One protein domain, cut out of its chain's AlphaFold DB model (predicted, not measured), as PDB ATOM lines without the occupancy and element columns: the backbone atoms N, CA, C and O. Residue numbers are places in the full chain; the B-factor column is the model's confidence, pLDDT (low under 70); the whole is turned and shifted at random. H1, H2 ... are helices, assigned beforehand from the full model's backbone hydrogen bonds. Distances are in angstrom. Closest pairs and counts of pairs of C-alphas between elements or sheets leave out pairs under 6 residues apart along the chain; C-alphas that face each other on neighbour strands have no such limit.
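Overview. This is residues 16 to 130 of the 241 residues of an uncharacterized protein of Candidatus Methanohalarchaeum thermophilum (UniProt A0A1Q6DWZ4). Two long helices, H5 and H6, linked at one end, form an open frame; H2 crosses H5, with H1, H3 and H4 round it. The printed part, all helix, has 115 residues with six named helices, H1 to H6. It is elongated, 47 by 28 by 26 A, and only just loose, close to compact: radius of gyration of the C-alphas 16.1 A.

Along the chain. Find H1, residues 16 to 23, from C-alpha 16 at (-24.000, 24.700, -82.483). H2 is residues 30 to 42, H3 52 to 57, H4 59 to 62. H5, residues 72 to 98, runs 38.4 A; H6, residues 104 to 125, runs 32.0 A to (-15.575, 14.940, -72.655).

Arrangement. H2, the hub, touches H5, about perpendicular at 77 degrees; their closest C-alphas, Glu 32 and Phe 82, are 5.6 A apart. H6 touches no helix. Each O i to N i+4 pair is within hydrogen-bond range in H1, H2, H3 and H5; in H6, 16 of 18.

Size, cuts and confidence. The printed part has no cut; pLDDT is under 70 at residues 46 and 125 to 130.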
ATOM      1  N   GLY A  16     -24.630  23.586 -81.771       84.56
ATOM      2  CA  GLY A  16     -24.000  24.700 -82.483       84.56
ATOM      3  C   GLY A  16     -22.768  25.274 -81.780       84.56
ATOM      4  O   GLY A  16     -21.787  25.600 -82.450       84.56
ATOM      5  N   SER A  17     -22.793  25.358 -80.449       83.81
ATOM      6  CA  SER A  17     -21.681  25.899 -79.659       83.81
ATOM      7  C   SER A  17     -20.487  24.948 -79.670       83.81
ATOM      8  O   SER A  17     -19.367  25.377 -79.946       83.81
ATOM      9  N   ILE A  18     -20.741  23.644 -79.509       86.75
ATOM     10  CA  ILE A  18     -19.718  22.597 -79.640       86.75
ATOM     11  C   ILE A  18     -19.129  22.607 -81.056       86.75
ATOM     12  O   ILE A  18     -17.915  22.566 -81.230       86.75
ATOM     13  N   ASN A  19     -19.969  22.735 -82.086       90.12
ATOM     14  CA  ASN A  19     -19.497  22.719 -83.470       90.12
ATOM     15  C   ASN A  19     -18.572  23.900 -83.772       90.12
ATOM     16  O   ASN A  19     -17.599  23.753 -84.505       90.12
ATOM     17  N   LYS A  20     -18.879  25.080 -83.224       88.50
ATOM     18  CA  LYS A  20     -18.003  26.245 -83.343       88.50
ATOM     19  C   LYS A  20     -16.680  26.005 -82.614       88.50
ATOM     20  O   LYS A  20     -15.627  26.198 -83.208       88.50
ATOM     21  N   PHE A  21     -16.746  25.523 -81.375       88.62
ATOM     22  CA  PHE A  21     -15.569  25.233 -80.562       88.62
ATOM     23  C   PHE A  21     -14.597  24.262 -81.250       88.62
ATOM     24  O   PHE A  21     -13.397  24.536 -81.314       88.62
ATOM     25  N   LEU A  22     -15.124  23.163 -81.801       91.12
ATOM     26  CA  LEU A  22     -14.348  22.151 -82.519       91.12
ATOM     27  C   LEU A  22     -13.703  22.717 -83.787       91.12
ATOM     28  O   LEU A  22     -12.537  22.431 -84.051       91.12
ATOM     29  N   LYS A  23     -14.430  23.543 -84.549       91.69
ATOM     30  CA  LYS A  23     -13.931  24.168 -85.787       91.69
ATOM     31  C   LYS A  23     -12.804  25.165 -85.563       91.69
ATOM     32  O   LYS A  23     -11.949  25.302 -86.430       91.69
ATOM     33  N   ASP A  24     -12.801  25.849 -84.423       90.38
ATOM     34  CA  ASP A  24     -11.733  26.793 -84.087       90.38
ATOM     35  C   ASP A  24     -10.388  26.074 -83.831       90.38
ATOM     36  O   ASP A  24      -9.342  26.717 -83.843       90.38
ATOM     37  N   ARG A  25     -10.405  24.748 -83.618       89.94
ATOM     38  CA  ARG A  25      -9.247  23.943 -83.170       89.94
ATOM     39  C   ARG A  25      -8.913  22.754 -84.064       89.94
ATOM     40  O   ARG A  25      -7.819  22.203 -83.984       89.94
ATOM     41  N   SER A  26      -9.860  22.311 -84.885       92.12
ATOM     42  CA  SER A  26      -9.762  21.072 -85.651       92.12
ATOM     43  C   SER A  26     -10.680  21.086 -86.879       92.12
ATOM     44  O   SER A  26     -11.460  22.011 -87.104       92.12
ATOM     45  N   LEU A  27     -10.619  20.013 -87.670       91.25
ATOM     46  CA  LEU A  27     -11.547  19.771 -88.782       91.25
ATOM     47  C   LEU A  27     -12.821  19.013 -88.361       91.25
ATOM     48  O   LEU A  27     -13.644  18.671 -89.222       91.25
ATOM     49  N   LEU A  28     -12.979  18.733 -87.061       90.88
ATOM     50  CA  LEU A  28     -14.118  18.005 -86.519       90.88
ATOM     51  C   LEU A  28     -15.399  18.833 -86.602       90.88
ATOM     52  O   LEU A  28     -15.442  20.029 -86.313       90.88
ATOM     53  N   THR A  29     -16.477  18.151 -86.958       92.44
ATOM     54  CA  THR A  29     -17.840  18.576 -86.641       92.44
ATOM     55  C   THR A  29     -18.279  17.946 -85.327       92.44
ATOM     56  O   THR A  29     -17.752  16.908 -84.925       92.44
ATOM     57  N   THR A  30     -19.317  18.498 -84.698       91.00
ATOM     58  CA  THR A  30     -19.923  17.869 -83.510       91.00
ATOM     59  C   THR A  30     -20.366  16.437 -83.781       91.00
ATOM     60  O   THR A  30     -20.186  15.581 -82.928       91.00
ATOM     61  N   ARG A  31     -20.904  16.151 -84.977       91.62
ATOM     62  CA  ARG A  31     -21.303  14.788 -85.361       91.62
ATOM     63  C   ARG A  31     -20.128  13.820 -85.325       91.62
ATOM     64  O   ARG A  31     -20.264  12.739 -84.780       91.62
ATOM     65  N   GLU A  32     -19.006  14.195 -85.920       91.31
ATOM     66  CA  GLU A  32     -17.828  13.325 -85.985       91.31
ATOM     67  C   GLU A  32     -17.190  13.146 -84.608       91.31
ATOM     68  O   GLU A  32     -16.836  12.026 -84.264       91.31
ATOM     69  N   TRP A  33     -17.124  14.215 -83.808       91.12
ATOM     70  CA  TRP A  33     -16.632  14.148 -82.433       91.12
ATOM     71  C   TRP A  33     -17.479  13.206 -81.559       91.12
ATOM     72  O   TRP A  33     -16.952  12.277 -80.967       91.12
ATOM     73  N   MET A  34     -18.808  13.344 -81.551       90.12
ATOM     74  CA  MET A  34     -19.667  12.428 -80.779       90.12
ATOM     75  C   MET A  34     -19.488  10.962 -81.191       90.12
ATOM     76  O   MET A  34     -19.579  10.058 -80.369       90.12
ATOM     77  N   ILE A  35     -19.247  10.722 -82.480       88.75
ATOM     78  CA  ILE A  35     -19.031   9.376 -83.006       88.75
ATOM     79  C   ILE A  35     -17.656   8.846 -82.599       88.75
ATOM     80  O   ILE A  35     -17.559   7.657 -82.310       88.75
ATOM     81  N   SER A  36     -16.613   9.681 -82.530       87.25
ATOM     82  CA  SER A  36     -15.310   9.249 -82.011       87.25
ATOM     83  C   SER A  36     -15.387   8.873 -80.533       87.25
ATOM     84  O   SER A  36     -14.892   7.810 -80.164       87.25
ATOM     85  N   GLU A  37     -16.086   9.672 -79.727       85.62
ATOM     86  CA  GLU A  37     -16.343   9.371 -78.313       85.62
ATOM     87  C   GLU A  37     -17.170   8.085 -78.142       85.62
ATOM     88  O   GLU A  37     -16.828   7.201 -77.359       85.62
ATOM     89  N   ALA A  38     -18.234   7.909 -78.933       86.25
ATOM     90  CA  ALA A  38     -19.033   6.686 -78.898       86.25
ATOM     91  C   ALA A  38     -18.231   5.456 -79.358       86.25
ATOM     92  O   ALA A  38     -18.385   4.372 -78.806       86.25
ATOM     93  N   ILE A  39     -17.353   5.593 -80.356       84.06
ATOM     94  CA  ILE A  39     -16.446   4.510 -80.753       84.06
ATOM     95  C   ILE A  39     -15.536   4.121 -79.588       84.06
ATOM     96  O   ILE A  39     -15.298   2.931 -79.418       84.06
ATOM     97  N   LEU A  40     -15.026   5.083 -78.816       82.75
ATOM     98  CA  LEU A  40     -14.182   4.803 -77.657       82.75
ATOM     99  C   LEU A  40     -14.956   4.040 -76.573       82.75
ATOM    100  O   LEU A  40     -14.477   3.013 -76.104       82.75
ATOM    101  N   GLU A  41     -16.174   4.480 -76.250       82.44
ATOM    102  CA  GLU A  41     -17.010   3.860 -75.211       82.44
ATOM    103  C   GLU A  41     -17.505   2.450 -75.587       82.44
ATOM    104  O   GLU A  41     -17.590   1.567 -74.735       82.44
ATOM    105  N   PHE A  42     -17.848   2.213 -76.859       81.69
ATOM    106  CA  PHE A  42     -18.459   0.952 -77.311       81.69
ATOM    107  C   PHE A  42     -17.478  -0.044 -77.932       81.69
ATOM    108  O   PHE A  42     -17.900  -1.113 -78.384       81.69
ATOM    109  N   ARG A  43     -16.186   0.282 -78.015       83.12
ATOM    110  CA  ARG A  43     -15.192  -0.630 -78.583       83.12
ATOM    111  C   ARG A  43     -14.981  -1.825 -77.659       83.12
ATOM    112  O   ARG A  43     -14.550  -1.681 -76.523       83.12
ATOM    113  N   GLU A  44     -15.221  -3.017 -78.188       77.19
ATOM    114  CA  GLU A  44     -14.882  -4.269 -77.517       77.19
ATOM    115  C   GLU A  44     -13.354  -4.408 -77.423       77.19
ATOM    116  O   GLU A  44     -12.675  -4.403 -78.451       77.19
ATOM    117  N   GLU A  45     -12.803  -4.555 -76.215       70.31
ATOM    118  CA  GLU A  45     -11.347  -4.646 -75.998       70.31
ATOM    119  C   GLU A  45     -10.710  -5.836 -76.733       70.31
ATOM    120  O   GLU A  45      -9.634  -5.711 -77.313       70.31
ATOM    121  N   GLU A  46     -11.388  -6.986 -76.748       64.06
ATOM    122  CA  GLU A  46     -10.847  -8.232 -77.307       64.06
ATOM    123  C   GLU A  46     -10.834  -8.249 -78.841       64.06
ATOM    124  O   GLU A  46      -9.913  -8.782 -79.459       64.06
ATOM    125  N   THR A  47     -11.871  -7.693 -79.470       71.38
ATOM    126  CA  THR A  47     -12.093  -7.808 -80.922       71.38
ATOM    127  C   THR A  47     -11.851  -6.494 -81.664       71.38
ATOM    128  O   THR A  47     -11.720  -6.483 -82.888       71.38
ATOM    129  N   GLY A  48     -11.838  -5.366 -80.946       70.19
ATOM    130  CA  GLY A  48     -11.815  -4.018 -81.508       70.19
ATOM    131  C   GLY A  48     -13.098  -3.623 -82.247       70.19
ATOM    132  O   GLY A  48     -13.123  -2.559 -82.878       70.19
ATOM    133  N   ARG A  49     -14.146  -4.458 -82.212       75.31
ATOM    134  CA  ARG A  49     -15.428  -4.225 -82.885       75.31
ATOM    135  C   ARG A  49     -16.221  -3.130 -82.172       75.31
ATOM    136  O   ARG A  49     -16.182  -3.015 -80.955       75.31
ATOM    137  N   VAL A  50     -16.987  -2.361 -82.949       77.44
ATOM    138  CA  VAL A  50     -17.961  -1.387 -82.435       77.44
ATOM    139  C   VAL A  50     -19.368  -1.800 -82.896       77.44
ATOM    140  O   VAL A  50     -19.608  -1.876 -84.110       77.44
ATOM    141  N   PRO A  51     -20.313  -2.093 -81.984       81.06
ATOM    142  CA  PRO A  51     -21.696  -2.418 -82.325       81.06
ATOM    143  C   PRO A  51     -22.464  -1.155 -82.758       81.06
ATOM    144  O   PRO A  51     -23.140  -0.514 -81.962       81.06
ATOM    145  N   MET A  52     -22.377  -0.803 -84.046       82.38
ATOM    146  CA  MET A  52     -22.879   0.473 -84.598       82.38
ATOM    147  C   MET A  52     -24.351   0.778 -84.287       82.38
ATOM    148  O   MET A  52     -24.699   1.938 -84.086       82.38
ATOM    149  N   THR A  53     -25.216  -0.241 -84.266       82.81
ATOM    150  CA  THR A  53     -26.635  -0.069 -83.916       82.81
ATOM    151  C   THR A  53     -26.788   0.366 -82.463       82.81
ATOM    152  O   THR A  53     -27.375   1.408 -82.201       82.81
ATOM    153  N   GLU A  54     -26.190  -0.380 -81.531       86.81
ATOM    154  CA  GLU A  54     -26.263  -0.077 -80.098       86.81
ATOM    155  C   GLU A  54     -25.614   1.274 -79.776       86.81
ATOM    156  O   GLU A  54     -26.174   2.075 -79.026       86.81
ATOM    157  N   ALA A  55     -24.455   1.552 -80.379       86.44
ATOM    158  CA  ALA A  55     -23.754   2.817 -80.201       86.44
ATOM    159  C   ALA A  55     -24.600   4.007 -80.686       86.44
ATOM    160  O   ALA A  55     -24.647   5.038 -80.019       86.44
ATOM    161  N   GLY A  56     -25.304   3.860 -81.817       88.50
ATOM    162  CA  GLY A  56     -26.197   4.881 -82.372       88.50
ATOM    163  C   GLY A  56     -27.451   5.139 -81.530       88.50
ATOM    164  O   GLY A  56     -27.823   6.300 -81.337       88.50
ATOM    165  N   GLU A  57     -28.066   4.083 -80.989       90.31
ATOM    166  CA  GLU A  57     -29.236   4.161 -80.095       90.31
ATOM    167  C   GLU A  57     -28.895   4.833 -78.755       90.31
ATOM    168  O   GLU A  57     -29.705   5.561 -78.184       90.31
ATOM    169  N   LYS A  58     -27.667   4.654 -78.256       89.00
ATOM    170  CA  LYS A  58     -27.234   5.230 -76.974       89.00
ATOM    171  C   LYS A  58     -26.644   6.640 -77.075       89.00
ATOM    172  O   LYS A  58     -26.343   7.231 -76.038       89.00
ATOM    173  N   LEU A  59     -26.534   7.234 -78.268       88.12
ATOM    174  CA  LEU A  59     -26.002   8.598 -78.421       88.12
ATOM    175  C   LEU A  59     -26.733   9.659 -77.578       88.12
ATOM    176  O   LEU A  59     -26.032  10.439 -76.942       88.12
ATOM    177  N   PRO A  60     -28.081   9.703 -77.488       87.69
ATOM    178  CA  PRO A  60     -28.768  10.670 -76.623       87.69
ATOM    179  C   PRO A  60     -28.436  10.520 -75.129       87.69
ATOM    180  O   PRO A  60     -28.543  11.476 -74.368       87.69
ATOM    181  N   GLN A  61     -28.030   9.318 -74.702       84.94
ATOM    182  CA  GLN A  61     -27.622   9.046 -73.319       84.94
ATOM    183  C   GLN A  61     -26.199   9.552 -73.051       84.94
ATOM    184  O   GLN A  61     -25.924  10.044 -71.960       84.94
ATOM    185  N   LEU A  62     -25.311   9.454 -74.048       82.19
ATOM    186  CA  LEU A  62     -23.951   9.998 -73.986       82.19
ATOM    187  C   LEU A  62     -23.927  11.522 -74.149       82.19
ATOM    188  O   LEU A  62     -23.164  12.212 -73.484       82.19
ATOM    189  N   PHE A  63     -24.785  12.059 -75.012       85.44
ATOM    190  CA  PHE A  63     -24.790  13.464 -75.406       85.44
ATOM    191  C   PHE A  63     -26.182  14.065 -75.182       85.44
ATOM    192  O   PHE A  63     -26.981  14.108 -76.118       85.44
ATOM    193  N   PRO A  64     -26.483  14.581 -73.972       77.94
ATOM    194  CA  PRO A  64     -27.821  15.061 -73.606       77.94
ATOM    195  C   PRO A  64     -28.375  16.212 -74.461       77.94
ATOM    196  O   PRO A  64     -29.561  16.510 -74.394       77.94
ATOM    197  N   PHE A  65     -27.533  16.870 -75.263       81.38
ATOM    198  CA  PHE A  65     -27.931  17.908 -76.223       81.38
ATOM    199  C   PHE A  65     -28.390  17.336 -77.586       81.38
ATOM    200  O   PHE A  65     -28.624  18.099 -78.528       81.38
ATOM    201  N   ILE A  66     -28.473  16.006 -77.727       84.25
ATOM    202  CA  ILE A  66     -28.996  15.300 -78.903       84.25
ATOM    203  C   ILE A  66     -30.330  14.637 -78.563       84.25
ATOM    204  O   ILE A  66     -30.392  13.724 -77.749       84.25
ATOM    205  N   ASP A  67     -31.383  15.015 -79.288       80.31
ATOM    206  CA  ASP A  67     -32.738  14.498 -79.042       80.31
ATOM    207  C   ASP A  67     -33.084  13.233 -79.850       80.31
ATOM    208  O   ASP A  67     -34.177  12.682 -79.710       80.31
ATOM    209  N   LYS A  68     -32.210  12.802 -80.770       85.50
ATOM    210  CA  LYS A  68     -32.490  11.704 -81.708       85.50
ATOM    211  C   LYS A  68     -31.377  10.673 -81.737       85.50
ATOM    212  O   LYS A  68     -30.208  11.012 -81.904       85.50
ATOM    213  N   GLU A  69     -31.787   9.415 -81.682       90.12
ATOM    214  CA  GLU A  69     -30.935   8.262 -81.954       90.12
ATOM    215  C   GLU A  69     -30.424   8.280 -83.394       90.12
ATOM    216  O   GLU A  69     -31.067   8.817 -84.307       90.12
ATOM    217  N   TYR A  70     -29.253   7.683 -83.602       88.94
ATOM    218  CA  TYR A  70     -28.695   7.497 -84.934       88.94
ATOM    219  C   TYR A  70     -28.964   6.075 -85.399       88.94
ATOM    220  O   TYR A  70     -28.717   5.114 -84.677       88.94
ATOM    221  N   SER A  71     -29.396   5.935 -86.652       88.38
ATOM    222  CA  SER A  71     -29.396   4.626 -87.296       88.38
ATOM    223  C   SER A  71     -27.960   4.101 -87.445       88.38
ATOM    224  O   SER A  71     -27.002   4.875 -87.528       88.38
ATOM    225  N   ALA A  72     -27.793   2.782 -87.584       80.25
ATOM    226  CA  ALA A  72     -26.482   2.192 -87.875       80.25
ATOM    227  C   ALA A  72     -25.839   2.784 -89.147       80.25
ATOM    228  O   ALA A  72     -24.621   2.946 -89.218       80.25
ATOM    229  N   SER A  73     -26.654   3.153 -90.145       81.44
ATOM    230  CA  SER A  73     -26.175   3.821 -91.359       81.44
ATOM    231  C   SER A  73     -25.695   5.243 -91.072       81.44
ATOM    232  O   SER A  73     -24.626   5.626 -91.540       81.44
ATOM    233  N   ASP A  74     -26.426   6.010 -90.261       84.69
ATOM    234  CA  ASP A  74     -26.023   7.357 -89.853       84.69
ATOM    235  C   ASP A  74     -24.716   7.365 -89.065       84.69
ATOM    236  O   ASP A  74     -23.885   8.259 -89.268       84.69
ATOM    237  N   PHE A  75     -24.541   6.382 -88.185       85.31
ATOM    238  CA  PHE A  75     -23.315   6.189 -87.424       85.31
ATOM    239  C   PHE A  75     -22.151   5.837 -88.357       85.31
ATOM    240  O   PHE A  75     -21.116   6.503 -88.342       85.31
ATOM    241  N   SER A  76     -22.345   4.841 -89.230       81.19
ATOM    242  CA  SER A  76     -21.329   4.394 -90.190       81.19
ATOM    243  C   SER A  76     -20.885   5.522 -91.127       81.19
ATOM    244  O   SER A  76     -19.692   5.765 -91.287       81.19
ATOM    245  N   ASN A  77     -21.833   6.293 -91.667       82.25
ATOM    246  CA  ASN A  77     -21.536   7.422 -92.548       82.25
ATOM    247  C   ASN A  77     -20.704   8.501 -91.843       82.25
ATOM    248  O   ASN A  77     -19.772   9.051 -92.427       82.25
ATOM    249  N   ALA A  78     -21.029   8.806 -90.585       82.19
ATOM    250  CA  ALA A  78     -20.279   9.776 -89.796       82.19
ATOM    251  C   ALA A  78     -18.869   9.282 -89.457       82.19
ATOM    252  O   ALA A  78     -17.915  10.050 -89.561       82.19
ATOM    253  N   LYS A  79     -18.736   7.997 -89.110       85.06
ATOM    254  CA  LYS A  79     -17.445   7.346 -88.888       85.06
ATOM    255  C   LYS A  79     -16.574   7.428 -90.143       85.06
ATOM    256  O   LYS A  79     -15.442   7.888 -90.058       85.06
ATOM    257  N   SER A  80     -17.101   7.041 -91.303       84.56
ATOM    258  CA  SER A  80     -16.357   7.102 -92.564       84.56
ATOM    259  C   SER A  80     -15.976   8.534 -92.949       84.56
ATOM    260  O   SER A  80     -14.850   8.772 -93.371       84.56
ATOM    261  N   ALA A  81     -16.863   9.512 -92.735       82.94
ATOM    262  CA  ALA A  81     -16.541  10.922 -92.958       82.94
ATOM    263  C   ALA A  81     -15.413  11.422 -92.036       82.94
ATOM    264  O   ALA A  81     -14.538  12.172 -92.480       82.94
ATOM    265  N   PHE A  82     -15.408  10.990 -90.773       84.50
ATOM    266  CA  PHE A  82     -14.320  11.271 -89.841       84.50
ATOM    267  C   PHE A  82     -13.001  10.631 -90.305       84.50
ATOM    268  O   PHE A  82     -11.989  11.327 -90.388       84.50
ATOM    269  N   GLU A  83     -13.016   9.351 -90.680       83.56
ATOM    270  CA  GLU A  83     -11.836   8.629 -91.182       83.56
ATOM    271  C   GLU A  83     -11.228   9.314 -92.415       83.56
ATOM    272  O   GLU A  83     -10.024   9.574 -92.451       83.56
ATOM    273  N   ASP A  84     -12.057   9.713 -93.381       84.19
ATOM    274  CA  ASP A  84     -11.612  10.442 -94.572       84.19
ATOM    275  C   ASP A  84     -10.932  11.774 -94.223       84.19
ATOM    276  O   ASP A  84      -9.946  12.169 -94.857       84.19
ATOM    277  N   LYS A  85     -11.441  12.492 -93.214       86.44
ATOM    278  CA  LYS A  85     -10.828  13.742 -92.743       86.44
ATOM    279  C   LYS A  85      -9.488  13.499 -92.067       86.44
ATOM    280  O   LYS A  85      -8.554  14.253 -92.341       86.44
ATOM    281  N   VAL A  86      -9.385  12.467 -91.228       81.19
ATOM    282  CA  VAL A  86      -8.128  12.080 -90.574       81.19
ATOM    283  C   VAL A  86      -7.075  11.752 -91.627       81.19
ATOM    284  O   VAL A  86      -5.974  12.299 -91.574       81.19
ATOM    285  N   ILE A  87      -7.432  10.950 -92.635       79.94
ATOM    286  CA  ILE A  87      -6.530  10.598 -93.737       79.94
ATOM    287  C   ILE A  87      -6.052  11.862 -94.458       79.94
ATOM    288  O   ILE A  87      -4.849  12.075 -94.589       79.94
ATOM    289  N   ARG A  88      -6.964  12.748 -94.877       83.31
ATOM    290  CA  ARG A  88      -6.596  13.979 -95.604       83.31
ATOM    291  C   ARG A  88      -5.728  14.927 -94.774       83.31
ATOM    292  O   ARG A  88      -4.767  15.492 -95.305       83.31
ATOM    293  N   ALA A  89      -6.054  15.113 -93.495       84.25
ATOM    294  CA  ALA A  89      -5.276  15.948 -92.585       84.25
ATOM    295  C   ALA A  89      -3.870  15.372 -92.374       84.25
ATOM    296  O   ALA A  89      -2.885  16.096 -92.525       84.25
ATOM    297  N   GLY A  90      -3.777  14.061 -92.129       82.19
ATOM    298  CA  GLY A  90      -2.516  13.337 -91.999       82.19
ATOM    299  C   GLY A  90      -1.661  13.446 -93.257       82.19
ATOM    300  O   GLY A  90      -0.514  13.875 -93.178       82.19
ATOM    301  N   SER A  91      -2.221  13.159 -94.438       82.75
ATOM    302  CA  SER A  91      -1.503  13.294 -95.713       82.75
ATOM    303  C   SER A  91      -0.970  14.710 -95.932       82.75
ATOM    304  O   SER A  91       0.158  14.876 -96.387       82.75
ATOM    305  N   THR A  92      -1.748  15.735 -95.578       83.50
ATOM    306  CA  THR A  92      -1.325  17.137 -95.709       83.50
ATOM    307  C   THR A  92      -0.176  17.468 -94.754       83.50
ATOM    308  O   THR A  92       0.816  18.068 -95.170       83.50
ATOM    309  N   PHE A  93      -0.282  17.050 -93.489       82.19
ATOM    310  CA  PHE A  93       0.766  17.247 -92.488       82.19
ATOM    311  C   PHE A  93       2.068  16.542 -92.887       82.19
ATOM    312  O   PHE A  93       3.132  17.162 -92.910       82.19
ATOM    313  N   PHE A  94       1.984  15.267 -93.273       78.88
ATOM    314  CA  PHE A  94       3.152  14.488 -93.672       78.88
ATOM    315  C   PHE A  94       3.785  14.993 -94.967       78.88
ATOM    316  O   PHE A  94       5.010  15.016 -95.058       78.88
ATOM    317  N   TYR A  95       2.995  15.470 -95.932       79.38
ATOM    318  CA  TYR A  95       3.533  16.127 -97.125       79.38
ATOM    319  C   TYR A  95       4.336  17.385 -96.763       79.38
ATOM    320  O   TYR A  95       5.454  17.567 -97.240       79.38
ATOM    321  N   ALA A  96       3.811  18.238 -95.875       77.50
ATOM    322  CA  ALA A  96       4.530  19.427 -95.414       77.50
ATOM    323  C   ALA A  96       5.848  19.062 -94.707       77.50
ATOM    324  O   ALA A  96       6.877  19.706 -94.926       77.50
ATOM    325  N   LEU A  97       5.830  17.999 -93.901       77.75
ATOM    326  CA  LEU A  97       7.011  17.492 -93.210       77.75
ATOM    327  C   LEU A  97       8.051  16.917 -94.188       77.75
ATOM    328  O   LEU A  97       9.232  17.238 -94.078       77.75
ATOM    329  N   GLU A  98       7.624  16.138 -95.187       77.31
ATOM    330  CA  GLU A  98       8.485  15.583 -96.244       77.31
ATOM    331  C   GLU A  98       9.141  16.677 -97.095       77.31
ATOM    332  O   GLU A  98      10.324  16.581 -97.416       77.31
ATOM    333  N   LYS A  99       8.417  17.763 -97.393       81.50
ATOM    334  CA  LYS A  99       8.966  18.933 -98.099       81.50
ATOM    335  C   LYS A  99       9.850  19.834 -97.241       81.50
ATOM    336  O   LYS A  99      10.348  20.837 -97.749       81.50
ATOM    337  N   GLY A 100      10.061  19.496 -95.967       78.12
ATOM    338  CA  GLY A 100      10.857  20.311 -95.052       78.12
ATOM    339  C   GLY A 100      10.243  21.690 -94.810       78.12
ATOM    340  O   GLY A 100      10.969  22.646 -94.549       78.12
ATOM    341  N   TYR A 101       8.914  21.810 -94.922       81.31
ATOM    342  CA  TYR A 101       8.208  23.075 -94.717       81.31
ATOM    343  C   TYR A 101       8.379  23.591 -93.283       81.31
ATOM    344  O   TYR A 101       8.464  24.795 -93.047       81.31
ATOM    345  N   PHE A 102       8.470  22.670 -92.321       77.69
ATOM    346  CA  PHE A 102       8.766  22.980 -90.931       77.69
ATOM    347  C   PHE A 102      10.251  22.764 -90.637       77.69
ATOM    348  O   PHE A 102      10.772  21.657 -90.765       77.69
ATOM    349  N   THR A 103      10.923  23.814 -90.162       80.94
ATOM    350  CA  THR A 103      12.163  23.659 -89.385       80.94
ATOM    351  C   THR A 103      11.869  22.888 -88.096       80.94
ATOM    352  O   THR A 103      10.730  22.910 -87.635       80.94
ATOM    353  N   GLU A 104      12.874  22.296 -87.453       76.75
ATOM    354  CA  GLU A 104      12.668  21.546 -86.205       76.75
ATOM    355  C   GLU A 104      11.995  22.371 -85.096       76.75
ATOM    356  O   GLU A 104      11.049  21.895 -84.472       76.75
ATOM    357  N   ASP A 105      12.416  23.620 -84.888       76.00
ATOM    358  CA  ASP A 105      11.810  24.485 -83.868       76.00
ATOM    359  C   ASP A 105      10.363  24.839 -84.218       76.00
ATOM    360  O   ASP A 105       9.478  24.782 -83.367       76.00
ATOM    361  N   LYS A 106      10.085  25.090 -85.503       81.81
ATOM    362  CA  LYS A 106       8.709  25.303 -85.955       81.81
ATOM    363  C   LYS A 106       7.838  24.056 -85.793       81.81
ATOM    364  O   LYS A 106       6.661  24.183 -85.471       81.81
ATOM    365  N   LEU A 107       8.401  22.865 -85.995       80.62
ATOM    366  CA  LEU A 107       7.697  21.610 -85.758       80.62
ATOM    367  C   LEU A 107       7.347  21.460 -84.270       80.62
ATOM    368  O   LEU A 107       6.204  21.135 -83.975       80.62
ATOM    369  N   LYS A 108       8.263  21.785 -83.343       75.31
ATOM    370  CA  LYS A 108       7.977  21.811 -81.890       75.31
ATOM    371  C   LYS A 108       6.780  22.703 -81.568       75.31
ATOM    372  O   LYS A 108       5.862  22.262 -80.889       75.31
ATOM    373  N   GLU A 109       6.763  23.930 -82.091       83.38
ATOM    374  CA  GLU A 109       5.639  24.858 -81.893       83.38
ATOM    375  C   GLU A 109       4.313  24.292 -82.414       83.38
ATOM    376  O   GLU A 109       3.289  24.399 -81.744       83.38
ATOM    377  N   VAL A 110       4.329  23.677 -83.603       85.06
ATOM    378  CA  VAL A 110       3.134  23.060 -84.197       85.06
ATOM    379  C   VAL A 110       2.614  21.923 -83.320       85.06
ATOM    380  O   VAL A 110       1.411  21.853 -83.089       85.06
ATOM    381  N   ILE A 111       3.493  21.060 -82.804       79.56
ATOM    382  CA  ILE A 111       3.087  19.952 -81.930       79.56
ATOM    383  C   ILE A 111       2.533  20.454 -80.601       79.56
ATOM    384  O   ILE A 111       1.475  19.992 -80.191       79.56
ATOM    385  N   ILE A 112       3.165  21.453 -79.981       77.56
ATOM    386  CA  ILE A 112       2.649  22.071 -78.751       77.56
ATOM    387  C   ILE A 112       1.230  22.615 -78.967       77.56
ATOM    388  O   ILE A 112       0.349  22.390 -78.137       77.56
ATOM    389  N   GLU A 113       0.986  23.298 -80.089       84.31
ATOM    390  CA  GLU A 113      -0.340  23.836 -80.403       84.31
ATOM    391  C   GLU A 113      -1.367  22.726 -80.683       84.31
ATOM    392  O   GLU A 113      -2.500  22.807 -80.209       84.31
ATOM    393  N   ILE A 114      -0.984  21.658 -81.393       84.94
ATOM    394  CA  ILE A 114      -1.847  20.483 -81.604       84.94
ATOM    395  C   ILE A 114      -2.213  19.840 -80.260       84.94
ATOM    396  O   ILE A 114      -3.395  19.603 -80.009       84.94
ATOM    397  N   SER A 115      -1.240  19.614 -79.373       76.94
ATOM    398  CA  SER A 115      -1.469  19.023 -78.049       76.94
ATOM    399  C   SER A 115      -2.383  19.888 -77.184       76.94
ATOM    400  O   SER A 115      -3.276  19.374 -76.509       76.94
ATOM    401  N   LYS A 116      -2.217  21.215 -77.236       80.62
ATOM    402  CA  LYS A 116      -3.117  22.159 -76.567       80.62
ATOM    403  C   LYS A 116      -4.542  22.067 -77.117       80.62
ATOM    404  O   LYS A 116      -5.483  21.979 -76.336       80.62
ATOM    405  N   ASN A 117      -4.703  22.043 -78.439       84.31
ATOM    406  CA  ASN A 117      -6.016  21.914 -79.073       84.31
ATOM    407  C   ASN A 117      -6.707  20.598 -78.697       84.31
ATOM    408  O   ASN A 117      -7.902  20.608 -78.418       84.31
ATOM    409  N   ILE A 118      -5.966  19.489 -78.641       83.25
ATOM    410  CA  ILE A 118      -6.493  18.188 -78.209       83.25
ATOM    411  C   ILE A 118      -6.931  18.237 -76.743       83.25
ATOM    412  O   ILE A 118      -8.020  17.768 -76.431       83.25
ATOM    413  N   ARG A 119      -6.155  18.882 -75.861       75.38
ATOM    414  CA  ARG A 119      -6.554  19.099 -74.461       75.38
ATOM    415  C   ARG A 119      -7.867  19.841 -74.333       75.38
ATOM    416  O   ARG A 119      -8.784  19.354 -73.687       75.38
ATOM    417  N   GLU A 120      -7.979  20.967 -75.019       81.38
ATOM    418  CA  GLU A 120      -9.201  21.761 -74.989       81.38
ATOM    419  C   GLU A 120     -10.408  20.993 -75.576       81.38
ATOM    420  O   GLU A 120     -11.540  21.215 -75.151       81.38
ATOM    421  N   ILE A 121     -10.191  20.072 -76.525       83.38
ATOM    422  CA  ILE A 121     -11.239  19.183 -77.055       83.38
ATOM    423  C   ILE A 121     -11.623  18.095 -76.042       83.38
ATOM    424  O   ILE A 121     -12.813  17.879 -75.831       83.38
ATOM    425  N   ASN A 122     -10.665  17.451 -75.378       78.19
ATOM    426  CA  ASN A 122     -10.949  16.402 -74.389       78.19
ATOM    427  C   ASN A 122     -11.595  16.960 -73.112       78.19
ATOM    428  O   ASN A 122     -12.435  16.295 -72.508       78.19
ATOM    429  N   ASP A 123     -11.337  18.224 -72.767       73.69
ATOM    430  CA  ASP A 123     -12.069  18.944 -71.714       73.69
ATOM    431  C   ASP A 123     -13.593  19.028 -72.018       73.69
ATOM    432  O   ASP A 123     -14.434  19.233 -71.128       73.69
ATOM    433  N   ILE A 124     -14.010  18.838 -73.281       72.19
ATOM    434  CA  ILE A 124     -15.430  18.682 -73.628       72.19
ATOM    435  C   ILE A 124     -15.981  17.342 -73.097       72.19
ATOM    436  O   ILE A 124     -17.129  17.297 -72.646       72.19
ATOM    437  N   ALA A 125     -15.187  16.276 -73.104       63.75
ATOM    438  CA  ALA A 125     -15.575  14.940 -72.655       63.75
ATOM    439  C   ALA A 125     -15.290  14.661 -71.162       63.75
ATOM    440  O   ALA A 125     -15.761  13.652 -70.650       63.75
ATOM    441  N   ASP A 126     -14.593  15.570 -70.456       62.75
ATOM    442  CA  ASP A 126     -14.059  15.337 -69.091       62.75
ATOM    443  C   ASP A 126     -13.122  14.112 -69.053       62.75
ATOM    444  O   ASP A 126     -13.047  13.391 -68.056       62.75
ATOM    445  N   ASP A 127     -12.426  13.865 -70.167       58.22
ATOM    446  CA  ASP A 127     -11.446  12.793 -70.284       58.22
ATOM    447  C   ASP A 127     -10.070  13.274 -69.820       58.22
ATOM    448  O   ASP A 127      -9.542  14.284 -70.297       58.22
ATOM    449  N   GLU A 128      -9.468  12.526 -68.895       53.25
ATOM    450  CA  GLU A 128      -8.080  12.745 -68.499       53.25
ATOM    451  C   GLU A 128      -7.166  12.390 -69.677       53.25
ATOM    452  O   GLU A 128      -7.162  11.264 -70.174       53.25
ATOM    453  N   ILE A 129      -6.377  13.360 -70.136       50.38
ATOM    454  CA  ILE A 129      -5.277  13.079 -71.056       50.38
ATOM    455  C   ILE A 129      -4.132  12.482 -70.254       50.38
ATOM    456  O   ILE A 129      -3.656  13.105 -69.304       50.38
ATOM    457  N   GLU A 130      -3.645  11.318 -70.680       54.19
ATOM    458  CA  GLU A 130      -2.361  10.802 -70.216       54.19
ATOM    459  C   GLU A 130      -1.268  11.832 -70.539       54.19
ATOM    460  O   GLU A 130      -1.082  12.209 -71.701       54.19
TER     461      GLU A 130